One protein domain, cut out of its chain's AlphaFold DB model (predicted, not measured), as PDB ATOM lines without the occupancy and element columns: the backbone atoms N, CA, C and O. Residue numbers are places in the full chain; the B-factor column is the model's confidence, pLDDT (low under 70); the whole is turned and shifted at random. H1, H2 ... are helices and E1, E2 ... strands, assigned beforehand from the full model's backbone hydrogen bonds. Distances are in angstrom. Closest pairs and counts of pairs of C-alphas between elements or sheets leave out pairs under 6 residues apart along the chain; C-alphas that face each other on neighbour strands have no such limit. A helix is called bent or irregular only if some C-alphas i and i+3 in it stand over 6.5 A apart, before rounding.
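Overview. This is residues 348 to 452 of the 1027 residues of an uncharacterized protein of Rhodnius prolixus (UniProt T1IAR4). Little regular structure: the antiparallel hairpin E1 E2 packs, mainly through E2, on perpendicular helices H1 and H2, and a loop reaches out to Asn 365. The printed part has 105 residues, 41 in named elements, in order H1, H2, H3, E1, E2: mixed class. It is compact, radius of gyration of the C-alphas 13.9 A, spans 44 by 35 by 21 A.

Along the chain. E1, residues 436 to 441, measures 15.7 A; E2, 444 to 449, 16.4 A, ends at C-alpha (189.832, 174.876, 171.626). H1, 383 to 396, 19.8 A, begins at C-alpha (199.326, 162.544, 165.177). H2, 403 to 413, 15.3 A, is irregular: C-alphas 404 and 407 are 7.7 A apart. H3 is 426 to 429, 5.0 A.

Arrangement. In hairpin E1 E2, N 439 and O 446 are within hydrogen-bond range, 2.8 A. The closest C-alphas of H2 and E2, Leu 403 and Tyr 446, are 4.9 A apart. H1 touches H2 with residues 389 to 393 alone, about perpendicular at 88 degrees; closest C-alphas Leu 393 and Tyr 410, 7.1 A. H3 is close to H2 but not clearly touching, closest C-alphas Glu 427 and Leu 403, 8.0 A. Every O i to N i+4 pair is within range in H1, 5 of 7 in H2; H3 is too short.

Size, cuts and confidence. The farthest C-alphas, Asn 365 and Thr 452, are 47.5 A apart. The printed part has no cut; link H2 to H3 is long. Residues 348 to 350, 358 to 374, 442 to 443 and 452 have pLDDT under 70.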
ATOM      1  N   GLN A 348     183.618 189.107 167.059       48.34
ATOM      2  CA  GLN A 348     184.899 188.418 166.832       48.34
ATOM      3  C   GLN A 348     185.599 188.783 165.510       48.34
ATOM      4  O   GLN A 348     185.574 188.036 164.532       48.34
ATOM      5  N   ASP A 349     186.316 189.909 165.534       57.88
ATOM      6  CA  ASP A 349     187.366 190.214 164.562       57.88
ATOM      7  C   ASP A 349     188.523 189.209 164.704       57.88
ATOM      8  O   ASP A 349     189.394 189.349 165.561       57.88
ATOM      9  N   VAL A 350     188.514 188.166 163.871       67.00
ATOM     10  CA  VAL A 350     189.651 187.253 163.694       67.00
ATOM     11  C   VAL A 350     190.487 187.757 162.521       67.00
ATOM     12  O   VAL A 350     190.018 187.795 161.382       67.00
ATOM     13  N   GLU A 351     191.725 188.157 162.796       70.94
ATOM     14  CA  GLU A 351     192.660 188.612 161.765       70.94
ATOM     15  C   GLU A 351     193.096 187.441 160.857       70.94
ATOM     16  O   GLU A 351     193.239 186.312 161.330       70.94
ATOM     17  N   PRO A 352     193.341 187.671 159.551       71.19
ATOM     18  CA  PRO A 352     193.704 186.606 158.608       71.19
ATOM     19  C   PRO A 352     195.080 185.968 158.865       71.19
ATOM     20  O   PRO A 352     195.371 184.910 158.310       71.19
ATOM     21  N   TYR A 353     195.924 186.594 159.692       79.06
ATOM     22  CA  TYR A 353     197.302 186.178 159.951       79.06
ATOM     23  C   TYR A 353     197.669 186.339 161.432       79.06
ATOM     24  O   TYR A 353     197.083 187.149 162.146       79.06
ATOM     25  N   CYS A 354     198.677 185.600 161.898       84.12
ATOM     26  CA  CYS A 354     199.184 185.730 163.263       84.12
ATOM     27  C   CYS A 354     200.087 186.964 163.436       84.12
ATOM     28  O   CYS A 354     201.222 186.986 162.956       84.12
ATOM     29  N   MET A 355     199.643 187.934 164.239       79.31
ATOM     30  CA  MET A 355     200.398 189.157 164.557       79.31
ATOM     31  C   MET A 355     201.732 188.940 165.297       79.31
ATOM     32  O   MET A 355     202.531 189.869 165.381       79.31
ATOM     33  N   LYS A 356     202.006 187.735 165.822       79.75
ATOM     34  CA  LYS A 356     203.307 187.394 166.430       79.75
ATOM     35  C   LYS A 356     204.356 186.946 165.409       79.75
ATOM     36  O   LYS A 356     205.532 187.248 165.577       79.75
ATOM     37  N   HIS A 357     203.939 186.202 164.380       81.94
ATOM     38  CA  HIS A 357     204.847 185.401 163.544       81.94
ATOM     39  C   HIS A 357     204.692 185.624 162.033       81.94
ATOM     40  O   HIS A 357     205.475 185.072 161.260       81.94
ATOM     41  N   TYR A 358     203.724 186.433 161.590       69.56
ATOM     42  CA  TYR A 358     203.493 186.701 160.171       69.56
ATOM     43  C   TYR A 358     204.687 187.407 159.507       69.56
ATOM     44  O   TYR A 358     204.968 188.586 159.736       69.56
ATOM     45  N   LYS A 359     205.378 186.678 158.626       61.66
ATOM     46  CA  LYS A 359     206.510 187.177 157.838       61.66
ATOM     47  C   LYS A 359     205.990 187.812 156.554       61.66
ATOM     48  O   LYS A 359     205.665 187.113 155.594       61.66
ATOM     49  N   VAL A 360     205.926 189.144 156.518       54.75
ATOM     50  CA  VAL A 360     205.411 189.880 155.355       54.75
ATOM     51  C   VAL A 360     206.281 189.624 154.116       54.75
ATOM     52  O   VAL A 360     207.368 190.186 153.981       54.75
ATOM     53  N   ARG A 361     205.793 188.814 153.167       54.25
ATOM     54  CA  ARG A 361     206.433 188.604 151.856       54.25
ATOM     55  C   ARG A 361     206.168 189.792 150.922       54.25
ATOM     56  O   ARG A 361     205.495 189.650 149.906       54.25
ATOM     57  N   GLN A 362     206.696 190.965 151.274       49.97
ATOM     58  CA  GLN A 362     206.538 192.188 150.483       49.97
ATOM     59  C   GLN A 362     207.160 192.028 149.087       49.97
ATOM     60  O   GLN A 362     208.376 192.112 148.914       49.97
ATOM     61  N   CYS A 363     206.322 191.839 148.069       49.16
ATOM     62  CA  CYS A 363     206.716 192.001 146.675       49.16
ATOM     63  C   CYS A 363     206.586 193.492 146.309       49.16
ATOM     64  O   CYS A 363     205.461 193.988 146.290       49.16
ATOM     65  N   PRO A 364     207.673 194.219 145.980       48.56
ATOM     66  CA  PRO A 364     207.650 195.686 145.871       48.56
ATOM     67  C   PRO A 364     206.740 196.245 144.761       48.56
ATOM     68  O   PRO A 364     206.409 197.426 144.786       48.56
ATOM     69  N   ASN A 365     206.307 195.400 143.817       51.97
ATOM     70  CA  ASN A 365     205.435 195.766 142.697       51.97
ATOM     71  C   ASN A 365     203.997 195.213 142.831       51.97
ATOM     72  O   ASN A 365     203.291 195.147 141.828       51.97
ATOM     73  N   LYS A 366     203.573 194.769 144.023       55.28
ATOM     74  CA  LYS A 366     202.217 194.250 144.278       55.28
ATOM     75  C   LYS A 366     201.583 194.891 145.511       55.28
ATOM     76  O   LYS A 366     202.242 195.069 146.532       55.28
ATOM     77  N   GLY A 367     200.287 195.188 145.436       55.78
ATOM     78  CA  GLY A 367     199.482 195.566 146.598       55.78
ATOM     79  C   GLY A 367     199.258 194.385 147.550       55.78
ATOM     80  O   GLY A 367     199.329 193.227 147.144       55.78
ATOM     81  N   TRP A 368     198.921 194.665 148.814       53.25
ATOM     82  CA  TRP A 368     198.622 193.629 149.820       53.25
ATOM     83  C   TRP A 368     197.523 192.659 149.358       53.25
ATOM     84  O   TRP A 368     197.643 191.450 149.537       53.25
ATOM     85  N   ALA A 369     196.491 193.167 148.676       50.38
ATOM     86  CA  ALA A 369     195.420 192.347 148.109       50.38
ATOM     87  C   ALA A 369     195.865 191.449 146.927       50.38
ATOM     88  O   ALA A 369     195.166 190.498 146.593       50.38
ATOM     89  N   GLU A 370     197.012 191.727 146.297       53.12
ATOM     90  CA  GLU A 370     197.577 190.966 145.168       53.12
ATOM     91  C   GLU A 370     198.621 189.917 145.617       53.12
ATOM     92  O   GLU A 370     199.179 189.178 144.787       53.12
ATOM     93  N   GLN A 371     198.909 189.864 146.924       59.44
ATOM     94  CA  GLN A 371     199.776 188.875 147.557       59.44
ATOM     95  C   GLN A 371     198.973 187.588 147.803       59.44
ATOM     96  O   GLN A 371     198.229 187.466 148.772       59.44
ATOM     97  N   GLU A 372     199.114 186.617 146.902       55.56
ATOM     98  CA  GLU A 372     198.442 185.321 147.016       55.56
ATOM     99  C   GLU A 372     198.951 184.543 148.240       55.56
ATOM    100  O   GLU A 372     200.154 184.309 148.386       55.56
ATOM    101  N   VAL A 373     198.025 184.123 149.107       61.97
ATOM    102  CA  VAL A 373     198.318 183.206 150.215       61.97
ATOM    103  C   VAL A 373     198.732 181.854 149.614       61.97
ATOM    104  O   VAL A 373     197.999 181.320 148.772       61.97
ATOM    105  N   PRO A 374     199.897 181.289 149.985       65.00
ATOM    106  CA  PRO A 374     200.294 179.974 149.498       65.00
ATOM    107  C   PRO A 374     199.308 178.906 150.005       65.00
ATOM    108  O   PRO A 374     198.841 179.005 151.142       65.00
ATOM    109  N   PRO A 375     198.980 177.881 149.198       73.94
ATOM    110  CA  PRO A 375     198.115 176.798 149.651       73.94
ATOM    111  C   PRO A 375     198.751 176.066 150.840       73.94
ATOM    112  O   PRO A 375     199.972 175.903 150.899       73.94
ATOM    113  N   LEU A 376     197.913 175.611 151.773       87.69
ATOM    114  CA  LEU A 376     198.360 174.846 152.936       87.69
ATOM    115  C   LEU A 376     199.033 173.536 152.478       87.69
ATOM    116  O   LEU A 376     198.488 172.861 151.601       87.69
ATOM    117  N   PRO A 377     200.201 173.171 153.036       91.31
ATOM    118  CA  PRO A 377     200.983 172.036 152.556       91.31
ATOM    119  C   PRO A 377     200.393 170.680 152.963       91.31
ATOM    120  O   PRO A 377     199.661 170.561 153.950       91.31
ATOM    121  N   ASN A 378     200.817 169.637 152.250       93.69
ATOM    122  CA  ASN A 378     200.797 168.271 152.763       93.69
ATOM    123  C   ASN A 378     201.983 168.084 153.730       93.69
ATOM    124  O   ASN A 378     203.099 168.540 153.456       93.69
ATOM    125  N   VAL A 379     201.744 167.446 154.876       94.81
ATOM    126  CA  VAL A 379     202.715 167.281 155.970       94.81
ATOM    127  C   VAL A 379     202.858 165.817 156.381       94.81
ATOM    128  O   VAL A 379     201.895 165.053 156.350       94.81
ATOM    129  N   LEU A 380     204.068 165.428 156.779       94.44
ATOM    130  CA  LEU A 380     204.404 164.083 157.245       94.44
ATOM    131  C   LEU A 380     204.839 164.176 158.713       94.44
ATOM    132  O   LEU A 380     205.963 164.560 159.028       94.44
ATOM    133  N   VAL A 381     203.907 163.882 159.619       94.81
ATOM    134  CA  VAL A 381     204.070 164.054 161.073       94.81
ATOM    135  C   VAL A 381     203.152 163.088 161.831       94.81
ATOM    136  O   VAL A 381     202.058 162.784 161.356       94.81
ATOM    137  N   SER A 382     203.596 162.583 162.988       94.94
ATOM    138  CA  SER A 382     202.803 161.660 163.814       94.94
ATOM    139  C   SER A 382     201.733 162.409 164.611       94.94
ATOM    140  O   SER A 382     202.005 163.463 165.200       94.94
ATOM    141  N   LEU A 383     200.506 161.879 164.616       95.38
ATOM    142  CA  LEU A 383     199.326 162.544 165.177       95.38
ATOM    143  C   LEU A 383     199.466 162.893 166.676       95.38
ATOM    144  O   LEU A 383     199.148 164.034 167.018       95.38
ATOM    145  N   PRO A 384     199.970 162.020 167.577       94.88
ATOM    146  CA  PRO A 384     200.275 162.393 168.962       94.88
ATOM    147  C   PRO A 384     201.196 163.616 169.106       94.88
ATOM    148  O   PRO A 384     200.889 164.521 169.885       94.88
ATOM    149  N   MET A 385     202.287 163.690 168.332       94.31
ATOM    150  CA  MET A 385     203.230 164.815 168.387       94.31
ATOM    151  C   MET A 385     202.609 166.099 167.823       94.31
ATOM    152  O   MET A 385     202.698 167.163 168.434       94.31
ATOM    153  N   PHE A 386     201.918 165.992 166.687       95.44
ATOM    154  CA  PHE A 386     201.206 167.110 166.070       95.44
ATOM    155  C   PHE A 386     200.101 167.667 166.982       95.44
ATOM    156  O   PHE A 386     199.961 168.881 167.110       95.44
ATOM    157  N   SER A 387     199.359 166.787 167.661       95.25
ATOM    158  CA  SER A 387     198.333 167.129 168.651       95.25
ATOM    159  C   SER A 387     198.910 167.936 169.818       95.25
ATOM    160  O   SER A 387     198.393 169.007 170.142       95.25
ATOM    161  N   ALA A 388     200.023 167.480 170.407       94.69
ATOM    162  CA  ALA A 388     200.695 168.193 171.494       94.69
ATOM    163  C   ALA A 388     201.158 169.598 171.064       94.69
ATOM    164  O   ALA A 388     200.891 170.580 171.761       94.69
ATOM    165  N   ASN A 389     201.775 169.707 169.885       95.12
ATOM    166  CA  ASN A 389     202.287 170.976 169.364       95.12
ATOM    167  C   ASN A 389     201.157 171.940 168.954       95.12
ATOM    168  O   ASN A 389     201.244 173.133 169.235       95.12
ATOM    169  N   LEU A 390     200.052 171.453 168.376       95.31
ATOM    170  CA  LEU A 390     198.863 172.270 168.090       95.31
ATOM    171  C   LEU A 390     198.215 172.811 169.378       95.31
ATOM    172  O   LEU A 390     197.834 173.980 169.429       95.31
ATOM    173  N   LEU A 391     198.118 171.997 170.432       94.19
ATOM    174  CA  LEU A 391     197.592 172.449 171.724       94.19
ATOM    175  C   LEU A 391     198.526 173.466 172.403       94.19
ATOM    176  O   LEU A 391     198.038 174.429 172.997       94.19
ATOM    177  N   HIS A 392     199.849 173.314 172.262       93.56
ATOM    178  CA  HIS A 392     200.823 174.323 172.692       93.56
ATOM    179  C   HIS A 392     200.628 175.648 171.940       93.56
ATOM    180  O   HIS A 392     200.440 176.686 172.575       93.56
ATOM    181  N   LEU A 393     200.572 175.600 170.604       94.00
ATOM    182  CA  LEU A 393     200.348 176.765 169.744       94.00
ATOM    183  C   LEU A 393     199.036 177.492 170.073       94.00
ATOM    184  O   LEU A 393     199.002 178.719 170.099       94.00
ATOM    185  N   LEU A 394     197.947 176.774 170.363       93.50
ATOM    186  CA  LEU A 394     196.696 177.410 170.791       93.50
ATOM    187  C   LEU A 394     196.846 178.122 172.142       93.50
ATOM    188  O   LEU A 394     196.371 179.250 172.283       93.50
ATOM    189  N   ALA A 395     197.546 177.519 173.106       91.88
ATOM    190  CA  ALA A 395     197.795 178.137 174.408       91.88
ATOM    191  C   ALA A 395     198.671 179.400 174.303       91.88
ATOM    192  O   ALA A 395     198.385 180.403 174.962       91.88
ATOM    193  N   THR A 396     199.697 179.402 173.445       91.69
ATOM    194  CA  THR A 396     200.532 180.589 173.194       91.69
ATOM    195  C   THR A 396     199.806 181.655 172.368       91.69
ATOM    196  O   THR A 396     200.107 182.842 172.513       91.69
ATOM    197  N   HIS A 397     198.824 181.287 171.541       90.38
ATOM    198  CA  HIS A 397     198.071 182.193 170.662       90.38
ATOM    199  C   HIS A 397     196.692 182.592 171.223       90.38
ATOM    200  O   HIS A 397     195.743 182.802 170.473       90.38
ATOM    201  N   ASN A 398     196.558 182.728 172.549       88.38
ATOM    202  CA  ASN A 398     195.321 183.171 173.218       88.38
ATOM    203  C   ASN A 398     194.066 182.367 172.804       88.38
ATOM    204  O   ASN A 398     192.964 182.915 172.754       88.38
ATOM    205  N   ASN A 399     194.227 181.073 172.515       90.50
ATOM    206  CA  ASN A 399     193.185 180.159 172.040       90.50
ATOM    207  C   ASN A 399     192.581 180.490 170.654       90.50
ATOM    208  O   ASN A 399     191.518 179.961 170.324       90.50
ATOM    209  N   VAL A 400     193.241 181.321 169.833       90.25
ATOM    210  CA  VAL A 400     192.816 181.660 168.459       90.25
ATOM    211  C   VAL A 400     194.022 181.707 167.512       90.25
ATOM    212  O   VAL A 400     194.842 182.619 167.580       90.25
ATOM    213  N   LEU A 401     194.113 180.749 166.583       91.69
ATOM    214  CA  LEU A 401     195.205 180.668 165.601       91.69
ATOM    215  C   LEU A 401     194.668 180.665 164.155       91.69
ATOM    216  O   LEU A 401     194.080 179.665 163.737       91.69
ATOM    217  N   PRO A 402     194.872 181.739 163.364       89.31
ATOM    218  CA  PRO A 402     194.517 181.768 161.943       89.31
ATOM    219  C   PRO A 402     195.263 180.683 161.156       89.31
ATOM    220  O   PRO A 402     196.494 180.607 161.199       89.31
ATOM    221  N   LEU A 403     194.527 179.846 160.419       90.19
ATOM    222  CA  LEU A 403     195.073 178.638 159.789       90.19
ATOM    223  C   LEU A 403     196.140 178.967 158.730       90.19
ATOM    224  O   LEU A 403     197.134 178.252 158.615       90.19
ATOM    225  N   ALA A 404     195.987 180.093 158.024       84.88
ATOM    226  CA  ALA A 404     196.951 180.591 157.040       84.88
ATOM    227  C   ALA A 404     198.341 180.917 157.630       84.88
ATOM    228  O   ALA A 404     199.320 180.956 156.890       84.88
ATOM    229  N   SER A 405     198.454 181.124 158.949       87.75
ATOM    230  CA  SER A 405     199.737 181.323 159.645       87.75
ATOM    231  C   SER A 405     200.217 180.096 160.424       87.75
ATOM    232  O   SER A 405     201.253 180.180 161.080       87.75
ATOM    233  N   PHE A 406     199.522 178.952 160.355       91.38
ATOM    234  CA  PHE A 406     199.859 177.776 161.164       91.38
ATOM    235  C   PHE A 406     201.318 177.331 160.982       91.38
ATOM    236  O   PHE A 406     202.029 177.156 161.967       91.38
ATOM    237  N   CYS A 407     201.791 177.206 159.737       89.81
ATOM    238  CA  CYS A 407     203.171 176.798 159.456       89.81
ATOM    239  C   CYS A 407     204.213 177.821 159.934       89.81
ATOM    240  O   CYS A 407     205.285 177.421 160.376       89.81
ATOM    241  N   ASP A 408     203.914 179.124 159.867       87.75
ATOM    242  CA  ASP A 408     204.829 180.165 160.353       87.75
ATOM    243  C   ASP A 408     204.950 180.153 161.880       87.75
ATOM    244  O   ASP A 408     206.054 180.337 162.390       87.75
ATOM    245  N   CYS A 409     203.851 179.901 162.601       91.12
ATOM    246  CA  CYS A 409     203.861 179.767 164.059       91.12
ATOM    247  C   CYS A 409     204.497 178.447 164.518       91.12
ATOM    248  O   CYS A 409     205.331 178.457 165.421       91.12
ATOM    249  N   TYR A 410     204.157 177.318 163.885       92.56
ATOM    250  CA  TYR A 410     204.728 176.008 164.221       92.56
ATOM    251  C   TYR A 410     206.247 176.011 164.023       92.56
ATOM    252  O   TYR A 410     206.979 175.644 164.930       92.56
ATOM    253  N   ASN A 411     206.738 176.542 162.899       90.12
ATOM    254  CA  ASN A 411     208.176 176.667 162.634       90.12
ATOM    255  C   ASN A 411     208.863 177.805 163.435       90.12
ATOM    256  O   ASN A 411     210.020 178.127 163.153       90.12
ATOM    257  N   ALA A 412     208.162 178.462 164.368       89.06
ATOM    258  CA  ALA A 412     208.707 179.477 165.276       89.06
ATOM    259  C   ALA A 412     208.713 179.026 166.748       89.06
ATOM    260  O   ALA A 412     209.631 179.389 167.480       89.06
ATOM    261  N   GLU A 413     207.720 178.236 167.177       90.75
ATOM    262  CA  GLU A 413     207.589 177.735 168.558       90.75
ATOM    263  C   GLU A 413     207.893 176.228 168.707       90.75
ATOM    264  O   GLU A 413     208.016 175.734 169.827       90.75
ATOM    265  N   CYS A 414     208.018 175.478 167.609       90.50
ATOM    266  CA  CYS A 414     208.251 174.029 167.589       90.50
ATOM    267  C   CYS A 414     209.342 173.641 166.566       90.50
ATOM    268  O   CYS A 414     209.895 174.485 165.859       90.50
ATOM    269  N   GLU A 415     209.660 172.345 166.475       83.94
ATOM    270  CA  GLU A 415     210.502 171.806 165.397       83.94
ATOM    271  C   GLU A 415     209.856 172.024 164.014       83.94
ATOM    272  O   GLU A 415     208.640 172.161 163.902       83.94
ATOM    273  N   SER A 416     210.648 172.055 162.938       85.25
ATOM    274  CA  SER A 416     210.112 172.324 161.595       85.25
ATOM    275  C   SER A 416     209.173 171.213 161.113       85.25
ATOM    276  O   SER A 416     209.530 170.037 161.147       85.25
ATOM    277  N   LEU A 417     208.011 171.578 160.560       88.62
ATOM    278  CA  LEU A 417     207.136 170.619 159.873       88.62
ATOM    279  C   LEU A 417     207.833 170.022 158.642       88.62
ATOM    280  O   LEU A 417     208.278 170.756 157.756       88.62
ATOM    281  N   THR A 418     207.841 168.692 158.542       90.06
ATOM    282  CA  THR A 418     208.231 167.976 157.322       90.06
ATOM    283  C   THR A 418     207.122 168.114 156.283       90.06
ATOM    284  O   THR A 418     206.090 167.444 156.359       90.06
ATOM    285  N   ILE A 419     207.327 168.999 155.309       91.56
ATOM    286  CA  ILE A 419     206.447 169.159 154.147       91.56
ATOM    287  C   ILE A 419     206.807 168.090 153.108       91.56
ATOM    288  O   ILE A 419     207.976 167.931 152.763       91.56
ATOM    289  N   SER A 420     205.809 167.361 152.612       90.44
ATOM    290  CA  SER A 420     205.973 166.301 151.609       90.44
ATOM    291  C   SER A 420     204.686 166.153 150.806       90.44
ATOM    292  O   SER A 420     203.610 166.133 151.396       90.44
ATOM    293  N   GLU A 421     204.768 166.008 149.481       86.62
ATOM    294  CA  GLU A 421     203.579 165.802 148.637       86.62
ATOM    295  C   GLU A 421     202.836 164.504 148.996       86.62
ATOM    296  O   GLU A 421     201.608 164.492 149.018       86.62
ATOM    297  N   ALA A 422     203.578 163.466 149.396       86.94
ATOM    298  CA  ALA A 422     203.061 162.206 149.940       86.94
ATOM    299  C   ALA A 422     202.683 162.290 151.440       86.94
ATOM    300  O   ALA A 422     202.638 161.278 152.132       86.94
ATOM    301  N   GLY A 423     202.480 163.498 151.974       91.31
ATOM    302  CA  GLY A 423     201.958 163.738 153.319       91.31
ATOM    303  C   GLY A 423     200.437 163.920 153.350       91.31
ATOM    304  O   GLY A 423     199.761 163.994 152.323       91.31
ATOM    305  N   VAL A 424     199.892 164.071 154.554       94.25
ATOM    306  CA  VAL A 424     198.475 164.386 154.781       94.25
ATOM    307  C   VAL A 424     198.242 165.894 154.599       94.25
ATOM    308  O   VAL A 424     199.027 166.679 155.133       94.25
ATOM    309  N   PRO A 425     197.167 166.350 153.921       95.06
ATOM    310  CA  PRO A 425     196.837 167.774 153.848       95.06
ATOM    311  C   PRO A 425     196.677 168.400 155.239       95.06
ATOM    312  O   PRO A 425     195.879 167.928 156.050       95.06
ATOM    313  N   LEU A 426     197.386 169.497 155.520       94.88
ATOM    314  CA  LEU A 426     197.399 170.117 156.850       94.88
ATOM    315  C   LEU A 426     195.997 170.507 157.360       94.88
ATOM    316  O   LEU A 426     195.691 170.298 158.530       94.88
ATOM    317  N   GLU A 427     195.123 171.020 156.484       93.88
ATOM    318  CA  GLU A 427     193.733 171.367 156.835       93.88
ATOM    319  C   GLU A 427     192.885 170.136 157.223       93.88
ATOM    320  O   GLU A 427     191.943 170.245 158.006       93.88
ATOM    321  N   HIS A 428     193.235 168.949 156.724       95.12
ATOM    322  CA  HIS A 428     192.641 167.702 157.195       95.12
ATOM    323  C   HIS A 428     193.190 167.340 158.580       95.12
ATOM    324  O   HIS A 428     192.416 167.146 159.517       95.12
ATOM    325  N   LEU A 429     194.519 167.338 158.735       95.62
ATOM    326  CA  LEU A 429     195.190 166.872 159.951       95.62
ATOM    327  C   LEU A 429     194.822 167.685 161.207       95.62
ATOM    328  O   LEU A 429     194.652 167.102 162.277       95.62
ATOM    329  N   VAL A 430     194.606 169.002 161.093       95.31
ATOM    330  CA  VAL A 430     194.113 169.828 162.220       95.31
ATOM    331  C   VAL A 430     192.724 169.407 162.717       95.31
ATOM    332  O   VAL A 430     192.424 169.610 163.887       95.31
ATOM    333  N   THR A 431     191.902 168.766 161.877       93.62
ATOM    334  CA  THR A 431     190.589 168.209 162.271       93.62
ATOM    335  C   THR A 431     190.656 166.768 162.792       93.62
ATOM    336  O   THR A 431     189.645 166.224 163.239       93.62
ATOM    337  N   CYS A 432     191.840 166.147 162.781       94.25
ATOM    338  CA  CYS A 432     192.091 164.852 163.423       94.25
ATOM    339  C   CYS A 432     192.424 164.997 164.922       94.25
ATOM    340  O   CYS A 432     192.406 164.009 165.659       94.25
ATOM    341  N   VAL A 433     192.735 166.215 165.385       93.75
ATOM    342  CA  VAL A 433     193.139 166.496 166.769       93.75
ATOM    343  C   VAL A 433     191.922 166.673 167.680       93.75
ATOM    344  O   VAL A 433     190.969 167.383 167.370       93.75
ATOM    345  N   HIS A 434     191.961 166.018 168.839       89.12
ATOM    346  CA  HIS A 434     190.886 166.069 169.826       89.12
ATOM    347  C   HIS A 434     190.889 167.405 170.588       89.12
ATOM    348  O   HIS A 434     191.945 167.950 170.902       89.12
ATOM    349  N   ASN A 435     189.699 167.893 170.947       88.50
ATOM    350  CA  ASN A 435     189.474 169.168 171.642       88.50
ATOM    351  C   ASN A 435     189.900 170.430 170.861       88.50
ATOM    352  O   ASN A 435     190.098 171.478 171.475       88.50
ATOM    353  N   VAL A 436     189.992 170.368 169.527       93.25
ATOM    354  CA  VAL A 436     190.225 171.533 168.656       93.25
ATOM    355  C   VAL A 436     189.122 171.622 167.601       93.25
ATOM    356  O   VAL A 436     188.839 170.646 166.911       93.25
ATOM    357  N   ASP A 437     188.525 172.803 167.458       91.56
ATOM    358  CA  ASP A 437     187.579 173.120 166.389       91.56
ATOM    359  C   ASP A 437     188.294 173.915 165.281       91.56
ATOM    360  O   ASP A 437     188.988 174.899 165.559       91.56
ATOM    361  N   LEU A 438     188.032 173.561 164.020       91.56
ATOM    362  CA  LEU A 438     188.284 174.429 162.867       91.56
ATOM    363  C   LEU A 438     187.035 175.288 162.612       91.56
ATOM    364  O   LEU A 438     185.980 174.770 162.251       91.56
ATOM    365  N   ALA A 439     187.155 176.598 162.816       87.94
ATOM    366  CA  ALA A 439     186.078 177.575 162.696       87.94
ATOM    367  C   ALA A 439     186.307 178.551 161.527       87.94
ATOM    368  O   ALA A 439     187.420 178.696 161.020       87.94
ATOM    369  N   LEU A 440     185.238 179.234 161.107       82.06
ATOM    370  CA  LEU A 440     185.241 180.213 160.016       82.06
ATOM    371  C   LEU A 440     184.591 181.520 160.493       82.06
ATOM    372  O   LEU A 440     183.413 181.524 160.847       82.06
ATOM    373  N   ALA A 441     185.334 182.627 160.470       72.62
ATOM    374  CA  ALA A 441     184.834 183.966 160.798       72.62
ATOM    375  C   ALA A 441     185.239 184.955 159.699       72.62
ATOM    376  O   ALA A 441     186.398 185.000 159.303       72.62
ATOM    377  N   ASN A 442     184.288 185.730 159.169       67.38
ATOM    378  CA  ASN A 442     184.516 186.741 158.119       67.38
ATOM    379  C   ASN A 442     185.244 186.241 156.840       67.38
ATOM    380  O   ASN A 442     185.753 187.048 156.068       67.38
ATOM    381  N   GLY A 443     185.260 184.923 156.595       66.25
ATOM    382  CA  GLY A 443     186.009 184.268 155.510       66.25
ATOM    383  C   GLY A 443     187.357 183.668 155.941       66.25
ATOM    384  O   GLY A 443     187.897 182.834 155.226       66.25
ATOM    385  N   VAL A 444     187.868 184.014 157.125       74.12
ATOM    386  CA  VAL A 444     189.114 183.481 157.693       74.12
ATOM    387  C   VAL A 444     188.855 182.151 158.402       74.12
ATOM    388  O   VAL A 444     188.030 182.076 159.317       74.12
ATOM    389  N   LYS A 445     189.592 181.106 158.012       87.19
ATOM    390  CA  LYS A 445     189.669 179.833 158.744       87.19
ATOM    391  C   LYS A 445     190.618 179.964 159.936       87.19
ATOM    392  O   LYS A 445     191.758 180.401 159.771       87.19
ATOM    393  N   TYR A 446     190.188 179.549 161.123       90.19
ATOM    394  CA  TYR A 446     190.997 179.610 162.341       90.19
ATOM    395  C   TYR A 446     190.740 178.426 163.272       90.19
ATOM    396  O   TYR A 446     189.666 177.828 163.271       90.19
ATOM    397  N   LEU A 447     191.748 178.096 164.071       94.44
ATOM    398  CA  LEU A 447     191.706 177.043 165.076       94.44
ATOM    399  C   LEU A 447     191.415 177.650 166.450       94.44
ATOM    400  O   LEU A 447     191.941 178.715 166.788       94.44
ATOM    401  N   LYS A 448     190.601 176.950 167.240       93.31
ATOM    402  CA  LYS A 448     190.280 177.276 168.637       93.31
ATOM    403  C   LYS A 448     190.111 175.979 169.452       93.31
ATOM    404  O   LYS A 448     189.781 174.949 168.863       93.31
ATOM    405  N   PRO A 449     190.259 175.991 170.785       92.19
ATOM    406  CA  PRO A 449     189.832 174.876 171.626       92.19
ATOM    407  C   PRO A 449     188.325 174.614 171.497       92.19
ATOM    408  O   PRO A 449     187.524 175.548 171.411       92.19
ATOM    409  N   SER A 450     187.952 173.338 171.517       86.31
ATOM    410  CA  SER A 450     186.558 172.886 171.543       86.31
ATOM    411  C   SER A 450     185.962 173.019 172.952       86.31
ATOM    412  O   SER A 450     186.673 172.898 173.954       86.31
ATOM    413  N   ALA A 451     184.658 173.282 173.052       76.81
ATOM    414  CA  ALA A 451     183.995 173.531 174.333       76.81
ATOM    415  C   ALA A 451     183.762 172.230 175.127       76.81
ATOM    416  O   ALA A 451     183.229 171.245 174.615       76.81
ATOM    417  N   THR A 452     184.132 172.214 176.410       44.88
ATOM    418  CA  THR A 452     184.158 170.994 177.232       44.88
ATOM    419  C   THR A 452     182.782 170.550 177.744       44.88
ATOM    420  O   THR A 452     182.423 170.785 178.894       44.88
TER     421      THR A 452